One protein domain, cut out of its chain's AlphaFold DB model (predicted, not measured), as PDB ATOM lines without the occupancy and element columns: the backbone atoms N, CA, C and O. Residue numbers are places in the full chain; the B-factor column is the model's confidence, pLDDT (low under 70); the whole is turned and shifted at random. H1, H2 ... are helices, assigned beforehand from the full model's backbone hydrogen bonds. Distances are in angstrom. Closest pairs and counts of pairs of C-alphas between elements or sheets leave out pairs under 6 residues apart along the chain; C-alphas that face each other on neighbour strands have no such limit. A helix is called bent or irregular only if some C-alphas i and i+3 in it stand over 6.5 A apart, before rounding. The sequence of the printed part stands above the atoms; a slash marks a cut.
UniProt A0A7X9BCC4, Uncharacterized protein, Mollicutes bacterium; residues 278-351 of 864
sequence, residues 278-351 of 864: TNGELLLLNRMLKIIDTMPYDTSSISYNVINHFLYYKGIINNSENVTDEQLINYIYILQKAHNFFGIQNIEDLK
ATOM      1  N   THR A 278      -6.360 -23.249 -14.425       85.38
ATOM      2  CA  THR A 278      -6.935 -24.607 -14.534       85.38
ATOM      3  C   THR A 278      -7.763 -24.775 -15.818       85.38
ATOM      4  O   THR A 278      -8.101 -23.802 -16.489       85.38
ATOM      5  N   ASN A 279      -8.134 -26.010 -16.179       85.88
ATOM      6  CA  ASN A 279      -8.930 -26.275 -17.388       85.88
ATOM      7  C   ASN A 279     -10.274 -25.525 -17.404       85.88
ATOM      8  O   ASN A 279     -10.672 -25.008 -18.447       85.88
ATOM      9  N   GLY A 280     -10.957 -25.433 -16.256       83.69
ATOM     10  CA  GLY A 280     -12.208 -24.673 -16.147       83.69
ATOM     11  C   GLY A 280     -11.984 -23.169 -16.327       83.69
ATOM     12  O   GLY A 280     -12.744 -22.497 -17.019       83.69
ATOM     13  N   GLU A 281     -10.880 -22.654 -15.784       86.88
ATOM     14  CA  GLU A 281     -10.489 -21.247 -15.911       86.88
ATOM     15  C   GLU A 281     -10.150 -20.886 -17.368       86.88
ATOM     16  O   GLU A 281     -10.588 -19.854 -17.873       86.88
ATOM     17  N   LEU A 282      -9.425 -21.768 -18.067       90.31
ATOM     18  CA  LEU A 282      -9.107 -21.634 -19.492       90.31
ATOM     19  C   LEU A 282     -10.371 -21.642 -20.360       90.31
ATOM     20  O   LEU A 282     -10.486 -20.839 -21.287       90.31
ATOM     21  N   LEU A 283     -11.335 -22.516 -20.051       89.00
ATOM     22  CA  LEU A 283     -12.626 -22.560 -20.741       89.00
ATOM     23  C   LEU A 283     -13.403 -21.259 -20.554       89.00
ATOM     24  O   LEU A 283     -13.923 -20.713 -21.528       89.00
ATOM     25  N   LEU A 284     -13.435 -20.737 -19.331       88.31
ATOM     26  CA  LEU A 284     -14.091 -19.473 -19.020       88.31
ATOM     27  C   LEU A 284     -13.421 -18.292 -19.742       88.31
ATOM     28  O   LEU A 284     -14.113 -17.492 -20.375       88.31
ATOM     29  N   LEU A 285     -12.086 -18.214 -19.709       91.69
ATOM     30  CA  LEU A 285     -11.318 -17.202 -20.436       91.69
ATOM     31  C   LEU A 285     -11.608 -17.268 -21.939       91.69
ATOM     32  O   LEU A 285     -11.917 -16.250 -22.554       91.69
ATOM     33  N   ASN A 286     -11.586 -18.461 -22.536       91.56
ATOM     34  CA  ASN A 286     -11.874 -18.628 -23.958       91.56
ATOM     35  C   ASN A 286     -13.303 -18.201 -24.333       91.56
ATOM     36  O   ASN A 286     -13.507 -17.610 -25.390       91.56
ATOM     37  N   ARG A 287     -14.300 -18.456 -23.474       90.56
ATOM     38  CA  ARG A 287     -15.673 -17.970 -23.700       90.56
ATOM     39  C   ARG A 287     -15.737 -16.441 -23.725       90.56
ATOM     40  O   ARG A 287     -16.371 -15.890 -24.620       90.56
ATOM     41  N   MET A 288     -15.039 -15.759 -22.813       90.75
ATOM     42  CA  MET A 288     -14.951 -14.291 -22.837       90.75
ATOM     43  C   MET A 288     -14.278 -13.778 -24.112       90.75
ATOM     44  O   MET A 288     -14.773 -12.848 -24.742       90.75
ATOM     45  N   LEU A 289     -13.177 -14.409 -24.524       92.12
ATOM     46  CA  LEU A 289     -12.472 -14.054 -25.754       92.12
ATOM     47  C   LEU A 289     -13.355 -14.236 -27.003       92.12
ATOM     48  O   LEU A 289     -13.341 -13.386 -27.888       92.12
ATOM     49  N   LYS A 290     -14.207 -15.267 -27.047       89.94
ATOM     50  CA  LYS A 290     -15.197 -15.438 -28.126       89.94
ATOM     51  C   LYS A 290     -16.233 -14.317 -28.171       89.94
ATOM     52  O   LYS A 290     -16.552 -13.855 -29.259       89.94
ATOM     53  N   ILE A 291     -16.732 -13.861 -27.018       88.69
ATOM     54  CA  ILE A 291     -17.642 -12.703 -26.949       88.69
ATOM     55  C   ILE A 291     -16.935 -11.459 -27.501       88.69
ATOM     56  O   ILE A 291     -17.495 -10.744 -28.328       88.69
ATOM     57  N   ILE A 292     -15.676 -11.246 -27.111       87.00
ATOM     58  CA  ILE A 292     -14.838 -10.141 -27.592       87.00
ATOM     59  C   ILE A 292     -14.635 -10.182 -29.118       87.00
ATOM     60  O   ILE A 292     -14.645  -9.137 -29.767       87.00
ATOM     61  N   ASP A 293     -14.493 -11.366 -29.709       82.19
ATOM     62  CA  ASP A 293     -14.308 -11.533 -31.157       82.19
ATOM     63  C   ASP A 293     -15.556 -11.206 -31.996       82.19
ATOM     64  O   ASP A 293     -15.418 -10.864 -33.174       82.19
ATOM     65  N   THR A 294     -16.760 -11.252 -31.411       80.31
ATOM     66  CA  THR A 294     -18.000 -10.868 -32.120       80.31
ATOM     67  C   THR A 294     -18.078  -9.374 -32.440       80.31
ATOM     68  O   THR A 294     -18.906  -8.949 -33.242       80.31
ATOM     69  N   MET A 295     -17.207  -8.566 -31.837       74.12
ATOM     70  CA  MET A 295     -17.248  -7.117 -31.963       74.12
ATOM     71  C   MET A 295     -16.783  -6.657 -33.354       74.12
ATOM     72  O   MET A 295     -15.861  -7.246 -33.932       74.12
ATOM     73  N   PRO A 296     -17.379  -5.589 -33.918       65.81
ATOM     74  CA  PRO A 296     -17.083  -5.141 -35.280       65.81
ATOM     75  C   PRO A 296     -15.755  -4.374 -35.415       65.81
ATOM     76  O   PRO A 296     -15.350  -4.064 -36.530       65.81
ATOM     77  N   TYR A 297     -15.035  -4.130 -34.320       71.25
ATOM     78  CA  TYR A 297     -13.823  -3.301 -34.253       71.25
ATOM     79  C   TYR A 297     -12.649  -4.020 -33.547       71.25
ATOM     80  O   TYR A 297     -12.806  -5.159 -33.105       71.25
ATOM     81  N   ASP A 298     -11.446  -3.424 -33.510       73.69
ATOM     82  CA  ASP A 298     -10.250  -4.063 -32.924       73.69
ATOM     83  C   ASP A 298     -10.277  -4.061 -31.392       73.69
ATOM     84  O   ASP A 298     -10.223  -3.026 -30.736       73.69
ATOM     85  N   THR A 299     -10.299  -5.256 -30.815       77.75
ATOM     86  CA  THR A 299     -10.465  -5.491 -29.381       77.75
ATOM     87  C   THR A 299      -9.191  -5.950 -28.679       77.75
ATOM     88  O   THR A 299      -9.255  -6.447 -27.554       77.75
ATOM     89  N   SER A 300      -8.024  -5.778 -29.309       81.31
ATOM     90  CA  SER A 300      -6.737  -6.229 -28.761       81.31
ATOM     91  C   SER A 300      -6.448  -5.657 -27.363       81.31
ATOM     92  O   SER A 300      -5.949  -6.371 -26.496       81.31
ATOM     93  N   SER A 301      -6.836  -4.408 -27.097       80.69
ATOM     94  CA  SER A 301      -6.717  -3.786 -25.771       80.69
ATOM     95  C   SER A 301      -7.600  -4.464 -24.714       80.69
ATOM     96  O   SER A 301      -7.156  -4.764 -23.604       80.69
ATOM     97  N   ILE A 302      -8.847  -4.768 -25.081       85.69
ATOM     98  CA  ILE A 302      -9.839  -5.420 -24.220       85.69
ATOM     99  C   ILE A 302      -9.391  -6.846 -23.896       85.69
ATOM    100  O   ILE A 302      -9.391  -7.238 -22.726       85.69
ATOM    101  N   SER A 303      -8.974  -7.620 -24.905       89.50
ATOM    102  CA  SER A 303      -8.514  -8.994 -24.693       89.50
ATOM    103  C   SER A 303      -7.215  -9.042 -23.890       89.50
ATOM    104  O   SER A 303      -7.085  -9.900 -23.018       89.50
ATOM    105  N   TYR A 304      -6.294  -8.095 -24.104       88.12
ATOM    106  CA  TYR A 304      -5.095  -7.960 -23.277       88.12
ATOM    107  C   TYR A 304      -5.451  -7.770 -21.799       88.12
ATOM    108  O   TYR A 304      -4.958  -8.517 -20.953       88.12
ATOM    109  N   ASN A 305      -6.338  -6.821 -21.482       87.56
ATOM    110  CA  ASN A 305      -6.771  -6.557 -20.107       87.56
ATOM    111  C   ASN A 305      -7.458  -7.774 -19.482       87.56
ATOM    112  O   ASN A 305      -7.125  -8.148 -18.358       87.56
ATOM    113  N   VAL A 306      -8.359  -8.427 -20.222       91.06
ATOM    114  CA  VAL A 306      -9.056  -9.635 -19.757       91.06
ATOM    115  C   VAL A 306      -8.067 -10.732 -19.380       91.06
ATOM    116  O   VAL A 306      -8.173 -11.278 -18.286       91.06
ATOM    117  N   ILE A 307      -7.070 -11.016 -20.225       91.31
ATOM    118  CA  ILE A 307      -6.055 -12.041 -19.939       91.31
ATOM    119  C   ILE A 307      -5.159 -11.603 -18.770       91.31
ATOM    120  O   ILE A 307      -4.910 -12.377 -17.845       91.31
ATOM    121  N   ASN A 308      -4.682 -10.357 -18.788       87.69
ATOM    122  CA  ASN A 308      -3.726  -9.841 -17.810       87.69
ATOM    123  C   ASN A 308      -4.323  -9.736 -16.393       87.69
ATOM    124  O   ASN A 308      -3.617  -9.959 -15.409       87.69
ATOM    125  N   HIS A 309      -5.614  -9.411 -16.281       88.06
ATOM    126  CA  HIS A 309      -6.306  -9.203 -15.005       88.06
ATOM    127  C   HIS A 309      -7.131 -10.406 -14.543       88.06
ATOM    128  O   HIS A 309      -7.656 -10.375 -13.429       88.06
ATOM    129  N   PHE A 310      -7.218 -11.470 -15.350       87.06
ATOM    130  CA  PHE A 310      -8.056 -12.643 -15.094       87.06
ATOM    131  C   PHE A 310      -7.916 -13.185 -13.663       87.06
ATOM    132  O   PHE A 310      -8.893 -13.429 -12.959       87.06
ATOM    133  N   LEU A 311      -6.671 -13.293 -13.185       80.94
ATOM    134  CA  LEU A 311      -6.353 -13.853 -11.871       80.94
ATOM    135  C   LEU A 311      -6.673 -12.940 -10.681       80.94
ATOM    136  O   LEU A 311      -6.670 -13.415  -9.546       80.94
ATOM    137  N   TYR A 312      -6.967 -11.655 -10.893       81.25
ATOM    138  CA  TYR A 312      -7.366 -10.764  -9.797       81.25
ATOM    139  C   TYR A 312      -8.746 -11.105  -9.224       81.25
ATOM    140  O   TYR A 312      -9.090 -10.635  -8.142       81.25
ATOM    141  N   TYR A 313      -9.500 -11.964  -9.910       74.44
ATOM    142  CA  TYR A 313     -10.862 -12.343  -9.558       74.44
ATOM    143  C   TYR A 313     -11.009 -13.858  -9.317       74.44
ATOM    144  O   TYR A 313     -12.094 -14.411  -9.490       74.44
ATOM    145  N   LYS A 314      -9.939 -14.538  -8.858       65.69
ATOM    146  CA  LYS A 314      -9.902 -15.996  -8.580       65.69
ATOM    147  C   LYS A 314     -11.114 -16.550  -7.811       65.69
ATOM    148  O   LYS A 314     -11.527 -17.672  -8.078       65.69
ATOM    149  N   GLY A 315     -11.719 -15.768  -6.911       62.69
ATOM    150  CA  GLY A 315     -12.928 -16.166  -6.167       62.69
ATOM    151  C   GLY A 315     -14.149 -16.487  -7.047       62.69
ATOM    152  O   GLY A 315     -14.940 -17.356  -6.695       62.69
ATOM    153  N   ILE A 316     -14.265 -15.858  -8.221       65.69
ATOM    154  CA  ILE A 316     -15.337 -16.087  -9.206       65.69
ATOM    155  C   ILE A 316     -15.088 -17.379 -10.002       65.69
ATOM    156  O   ILE A 316     -16.021 -18.064 -10.419       65.69
ATOM    157  N   ILE A 317     -13.817 -17.728 -10.208       62.09
ATOM    158  CA  ILE A 317     -13.395 -18.719 -11.200       62.09
ATOM    159  C   ILE A 317     -13.755 -20.163 -10.784       62.09
ATOM    160  O   ILE A 317     -14.022 -21.018 -11.635       62.09
ATOM    161  N   ASN A 318     -13.872 -20.418  -9.479       57.78
ATOM    162  CA  ASN A 318     -14.083 -21.756  -8.918       57.78
ATOM    163  C   ASN A 318     -15.511 -22.333  -9.092       57.78
ATOM    164  O   ASN A 318     -15.708 -23.496  -8.766       57.78
ATOM    165  N   ASN A 319     -16.483 -21.575  -9.631       58.81
ATOM    166  CA  ASN A 319     -17.886 -22.005  -9.844       58.81
ATOM    167  C   ASN A 319     -18.361 -21.833 -11.311       58.81
ATOM    168  O   ASN A 319     -19.511 -21.490 -11.581       58.81
ATOM    169  N   SER A 320     -17.461 -22.017 -12.279       59.91
ATOM    170  CA  SER A 320     -17.598 -21.524 -13.662       59.91
ATOM    171  C   SER A 320     -18.466 -22.349 -14.629       59.91
ATOM    172  O   SER A 320     -18.657 -21.921 -15.770       59.91
ATOM    173  N   GLU A 321     -19.044 -23.481 -14.216       60.00
ATOM    174  CA  GLU A 321     -19.789 -24.366 -15.133       60.00
ATOM    175  C   GLU A 321     -21.125 -23.777 -15.639       60.00
ATOM    176  O   GLU A 321     -21.593 -24.188 -16.697       60.00
ATOM    177  N   ASN A 322     -21.698 -22.763 -14.970       68.75
ATOM    178  CA  ASN A 322     -23.035 -22.215 -15.279       68.75
ATOM    179  C   ASN A 322     -23.083 -20.685 -15.509       68.75
ATOM    180  O   ASN A 322     -24.108 -20.052 -15.261       68.75
ATOM    181  N   VAL A 323     -21.993 -20.061 -15.967       79.88
ATOM    182  CA  VAL A 323     -21.987 -18.609 -16.259       79.88
ATOM    183  C   VAL A 323     -22.685 -18.325 -17.590       79.88
ATOM    184  O   VAL A 323     -22.308 -18.906 -18.609       79.88
ATOM    185  N   THR A 324     -23.674 -17.433 -17.594       85.12
ATOM    186  CA  THR A 324     -24.368 -16.964 -18.810       85.12
ATOM    187  C   THR A 324     -23.525 -15.951 -19.589       85.12
ATOM    188  O   THR A 324     -22.611 -15.343 -19.035       85.12
ATOM    189  N   ASP A 325     -23.824 -15.738 -20.871       84.12
ATOM    190  CA  ASP A 325     -23.079 -14.766 -21.685       84.12
ATOM    191  C   ASP A 325     -23.259 -13.322 -21.177       84.12
ATOM    192  O   ASP A 325     -22.310 -12.545 -21.204       84.12
ATOM    193  N   GLU A 326     -24.419 -12.988 -20.604       82.31
ATOM    194  CA  GLU A 326     -24.680 -11.703 -19.930       82.31
ATOM    195  C   GLU A 326     -23.784 -11.502 -18.694       82.31
ATOM    196  O   GLU A 326     -23.146 -10.463 -18.524       82.31
ATOM    197  N   GLN A 327     -23.609 -12.540 -17.873       83.81
ATOM    198  CA  GLN A 327     -22.666 -12.487 -16.753       83.81
ATOM    199  C   GLN A 327     -21.205 -12.415 -17.221       83.81
ATOM    200  O   GLN A 327     -20.387 -11.767 -16.569       83.81
ATOM    201  N   LEU A 328     -20.851 -13.060 -18.341       86.44
ATOM    202  CA  LEU A 328     -19.508 -12.953 -18.927       86.44
ATOM    203  C   LEU A 328     -19.219 -11.548 -19.447       86.44
ATOM    204  O   LEU A 328     -18.099 -11.070 -19.299       86.44
ATOM    205  N   ILE A 329     -20.218 -10.884 -20.016       85.06
ATOM    206  CA  ILE A 329     -20.178  -9.475 -20.404       85.06
ATOM    207  C   ILE A 329     -19.872  -8.610 -19.168       85.06
ATOM    208  O   ILE A 329     -18.868  -7.894 -19.147       85.06
ATOM    209  N   ASN A 330     -20.623  -8.763 -18.073       84.00
ATOM    210  CA  ASN A 330     -20.327  -8.061 -16.814       84.00
ATOM    211  C   ASN A 330     -18.913  -8.386 -16.287       84.00
ATOM    212  O   ASN A 330     -18.217  -7.518 -15.753       84.00
ATOM    213  N   TYR A 331     -18.441  -9.616 -16.499       85.94
ATOM    214  CA  TYR A 331     -17.094 -10.020 -16.107       85.94
ATOM    215  C   TYR A 331     -15.997  -9.352 -16.963       85.94
ATOM    216  O   TYR A 331     -15.024  -8.809 -16.437       85.94
ATOM    217  N   ILE A 332     -16.161  -9.317 -18.286       87.00
ATOM    218  CA  ILE A 332     -15.244  -8.626 -19.204       87.00
ATOM    219  C   ILE A 332     -15.113  -7.149 -18.813       87.00
ATOM    220  O   ILE A 332     -14.005  -6.607 -18.838       87.00
ATOM    221  N   TYR A 333     -16.220  -6.518 -18.404       82.19
ATOM    222  CA  TYR A 333     -16.233  -5.139 -17.925       82.19
ATOM    223  C   TYR A 333     -15.363  -4.946 -16.676       82.19
ATOM    224  O   TYR A 333     -14.468  -4.099 -16.677       82.19
ATOM    225  N   ILE A 334     -15.554  -5.747 -15.621       81.75
ATOM    226  CA  ILE A 334     -14.760  -5.582 -14.388       81.75
ATOM    227  C   ILE A 334     -13.278  -5.911 -14.599       81.75
ATOM    228  O   ILE A 334     -12.417  -5.320 -13.944       81.75
ATOM    229  N   LEU A 335     -12.963  -6.802 -15.545       86.69
ATOM    230  CA  LEU A 335     -11.591  -7.151 -15.913       86.69
ATOM    231  C   LEU A 335     -10.858  -6.034 -16.666       86.69
ATOM    232  O   LEU A 335      -9.632  -6.078 -16.768       86.69
ATOM    233  N   GLN A 336     -11.548  -4.984 -17.118       82.56
ATOM    234  CA  GLN A 336     -10.865  -3.786 -17.619       82.56
ATOM    235  C   GLN A 336     -10.150  -3.005 -16.516       82.56
ATOM    236  O   GLN A 336      -9.268  -2.199 -16.806       82.56
ATOM    237  N   LYS A 337     -10.495  -3.244 -15.245       78.19
ATOM    238  CA  LYS A 337      -9.857  -2.609 -14.091       78.19
ATOM    239  C   LYS A 337      -9.031  -3.631 -13.309       78.19
ATOM    240  O   LYS A 337      -9.480  -4.737 -13.009       78.19
ATOM    241  N   ALA A 338      -7.812  -3.239 -12.952       75.75
ATOM    242  CA  ALA A 338      -6.913  -4.068 -12.158       75.75
ATOM    243  C   ALA A 338      -7.378  -4.191 -10.689       75.75
ATOM    244  O   ALA A 338      -8.175  -3.390 -10.198       75.75
ATOM    245  N   HIS A 339      -6.837  -5.187  -9.980       80.31
ATOM    246  CA  HIS A 339      -6.932  -5.341  -8.517       80.31
ATOM    247  C   HIS A 339      -8.347  -5.397  -7.918       80.31
ATOM    248  O   HIS A 339      -8.556  -4.924  -6.802       80.31
ATOM    249  N   ASN A 340      -9.316  -5.987  -8.624       77.62
ATOM    250  CA  ASN A 340     -10.686  -6.131  -8.125       77.62
ATOM    251  C   ASN A 340     -11.289  -4.807  -7.625       77.62
ATOM    252  O   ASN A 340     -11.793  -4.702  -6.505       77.62
ATOM    253  N   PHE A 341     -11.213  -3.774  -8.468       77.88
ATOM    254  CA  PHE A 341     -11.638  -2.411  -8.142       77.88
ATOM    255  C   PHE A 341     -13.039  -2.346  -7.505       77.88
ATOM    256  O   PHE A 341     -13.259  -1.615  -6.531       77.88
ATOM    257  N   PHE A 342     -13.976  -3.149  -8.013       78.50
ATOM    258  CA  PHE A 342     -15.368  -3.180  -7.559       78.50
ATOM    259  C   PHE A 342     -15.611  -4.070  -6.330       78.50
ATOM    260  O   PHE A 342     -16.676  -3.979  -5.726       78.50
ATOM    261  N   GLY A 343     -14.628  -4.869  -5.905       81.44
ATOM    262  CA  GLY A 343     -14.755  -5.758  -4.748       81.44
ATOM    263  C   GLY A 343     -15.677  -6.955  -4.992       81.44
ATOM    264  O   GLY A 343     -16.327  -7.410  -4.057       81.44
ATOM    265  N   ILE A 344     -15.739  -7.444  -6.232       81.94
ATOM    266  CA  ILE A 344     -16.524  -8.615  -6.636       81.94
ATOM    267  C   ILE A 344     -15.914  -9.865  -6.005       81.94
ATOM    268  O   ILE A 344     -14.703 -10.081  -6.103       81.94
ATOM    269  N   GLN A 345     -16.724 -10.687  -5.343       79.00
ATOM    270  CA  GLN A 345     -16.241 -11.850  -4.597       79.00
ATOM    271  C   GLN A 345     -16.663 -13.180  -5.219       79.00
ATOM    272  O   GLN A 345     -15.941 -14.165  -5.069       79.00
ATOM    273  N   ASN A 346     -17.803 -13.228  -5.910       78.44
ATOM    274  CA  ASN A 346     -18.372 -14.472  -6.433       78.44
ATOM    275  C   ASN A 346     -19.189 -14.249  -7.729       78.44
ATOM    276  O   ASN A 346     -19.329 -13.132  -8.212       78.44
ATOM    277  N   ILE A 347     -19.723 -15.330  -8.307       77.06
ATOM    278  CA  ILE A 347     -20.525 -15.302  -9.548       77.06
ATOM    279  C   ILE A 347     -21.907 -14.654  -9.369       77.06
ATOM    280  O   ILE A 347     -22.447 -14.086 -10.316       77.06
ATOM    281  N   GLU A 348     -22.495 -14.737  -8.173       79.38
ATOM    282  CA  GLU A 348     -23.806 -14.145  -7.876       79.38
ATOM    283  C   GLU A 348     -23.748 -12.616  -7.915       79.38
ATOM    284  O   GLU A 348     -24.723 -11.974  -8.308       79.38
ATOM    285  N   ASP A 349     -22.588 -12.041  -7.598       82.25
ATOM    286  CA  ASP A 349     -22.307 -10.610  -7.734       82.25
ATOM    287  C   ASP A 349     -22.358 -10.131  -9.200       82.25
ATOM    288  O   ASP A 349     -22.501  -8.934  -9.438       82.25
ATOM    289  N   LEU A 350     -22.252 -11.036 -10.186       80.00
ATOM    290  CA  LEU A 350     -22.315 -10.717 -11.621       80.00
ATOM    291  C   LEU A 350     -23.737 -10.749 -12.202       80.00
ATOM    292  O   LEU A 350     -23.915 -10.371 -13.359       80.00
ATOM    293  N   LYS A 351     -24.745 -11.209 -11.444       81.19
ATOM    294  CA  LYS A 351     -26.157 -11.135 -11.866       81.19
ATOM    295  C   LYS A 351     -26.610  -9.678 -11.864       81.19
ATOM    296  O   LYS A 351     -26.340  -8.984 -10.888       81.19
TER     297      LYS A 351
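This is residues 278 to 351 of the 864 residues of an uncharacterized protein of Mollicutes bacterium (UniProt A0A7X9BCC4). Two longer helices, H1 and H2, form a helical hairpin, and the shorter H3 crosses one side of it nearly at right angles, packing on H1 with the three helix centres in a triangle. H2 has a kink near residue 311, and after H3 a stretch of 17 residues with no named element, 335 to 351, makes up the end of the printed part. The printed part has 74 residues, with three named helices in the order H1, H2, H3 and no named strand; its class is all helix. It is compact, with a radius of gyration of the C-alphas of 11.4 A, and rounded, spanning 31 by 24 by 23 A.

H2, residues 300 to 317, is the longest helix; it has a kink of 72 degrees near residue 311. It is irregular, with C-alphas 312 and 315 8.6 A apart, and its line is a rough one. H1, residues 279 to 293, touches H2, the closest C-alphas being those of Glu 281 and Ile 317, 6.1 A apart. The two form a helical hairpin and run opposite ways at a shallow tilt of 34.8 degrees, only just short of steep. H3, residues 325 to 334, touches H1, which meets it with residues 287 to 291 alone; the closest C-alphas are those of Met 288 and Leu 328, 6.2 A apart. H1 and H3 are about perpendicular, at 89 degrees. H2 and H3 are close but not clearly touching: their closest C-alphas, those of Val 306 and Ile 332, are 6.3 A apart, and their lines are about perpendicular, at 79 degrees. In H1 and H3 every O i to N i+4 pair is within hydrogen-bond range; in H2 7 of 14 are, beside 9 of 15 O i to N i+3 pairs.

H2 measures 22.6 A from first to last C-alpha, beginning at C-alpha 300 at (-6.737, -6.229, -28.761). H1 measures 20.9 A and begins at C-alpha 279 at (-8.930, -26.275, -17.388). H3 measures 14.4 A and ends at C-alpha 334 at (-14.760, -5.582, -14.388).

The two C-alphas farthest apart, those of Pro 296 and Gln 345, are 31.4 A from each other. The printed part has no cut. The link from H1 to H2, with 6 residues, and the link from H2 to H3, with 7, are both short. The C-alphas of residues 335 to 351 lie 6 to 14 A from the mean of the C-alphas. The mean pLDDT of the printed part is 80.8; residue 296 and residues 314 to 322, of which 314 to 317 belong to H2, are under 70.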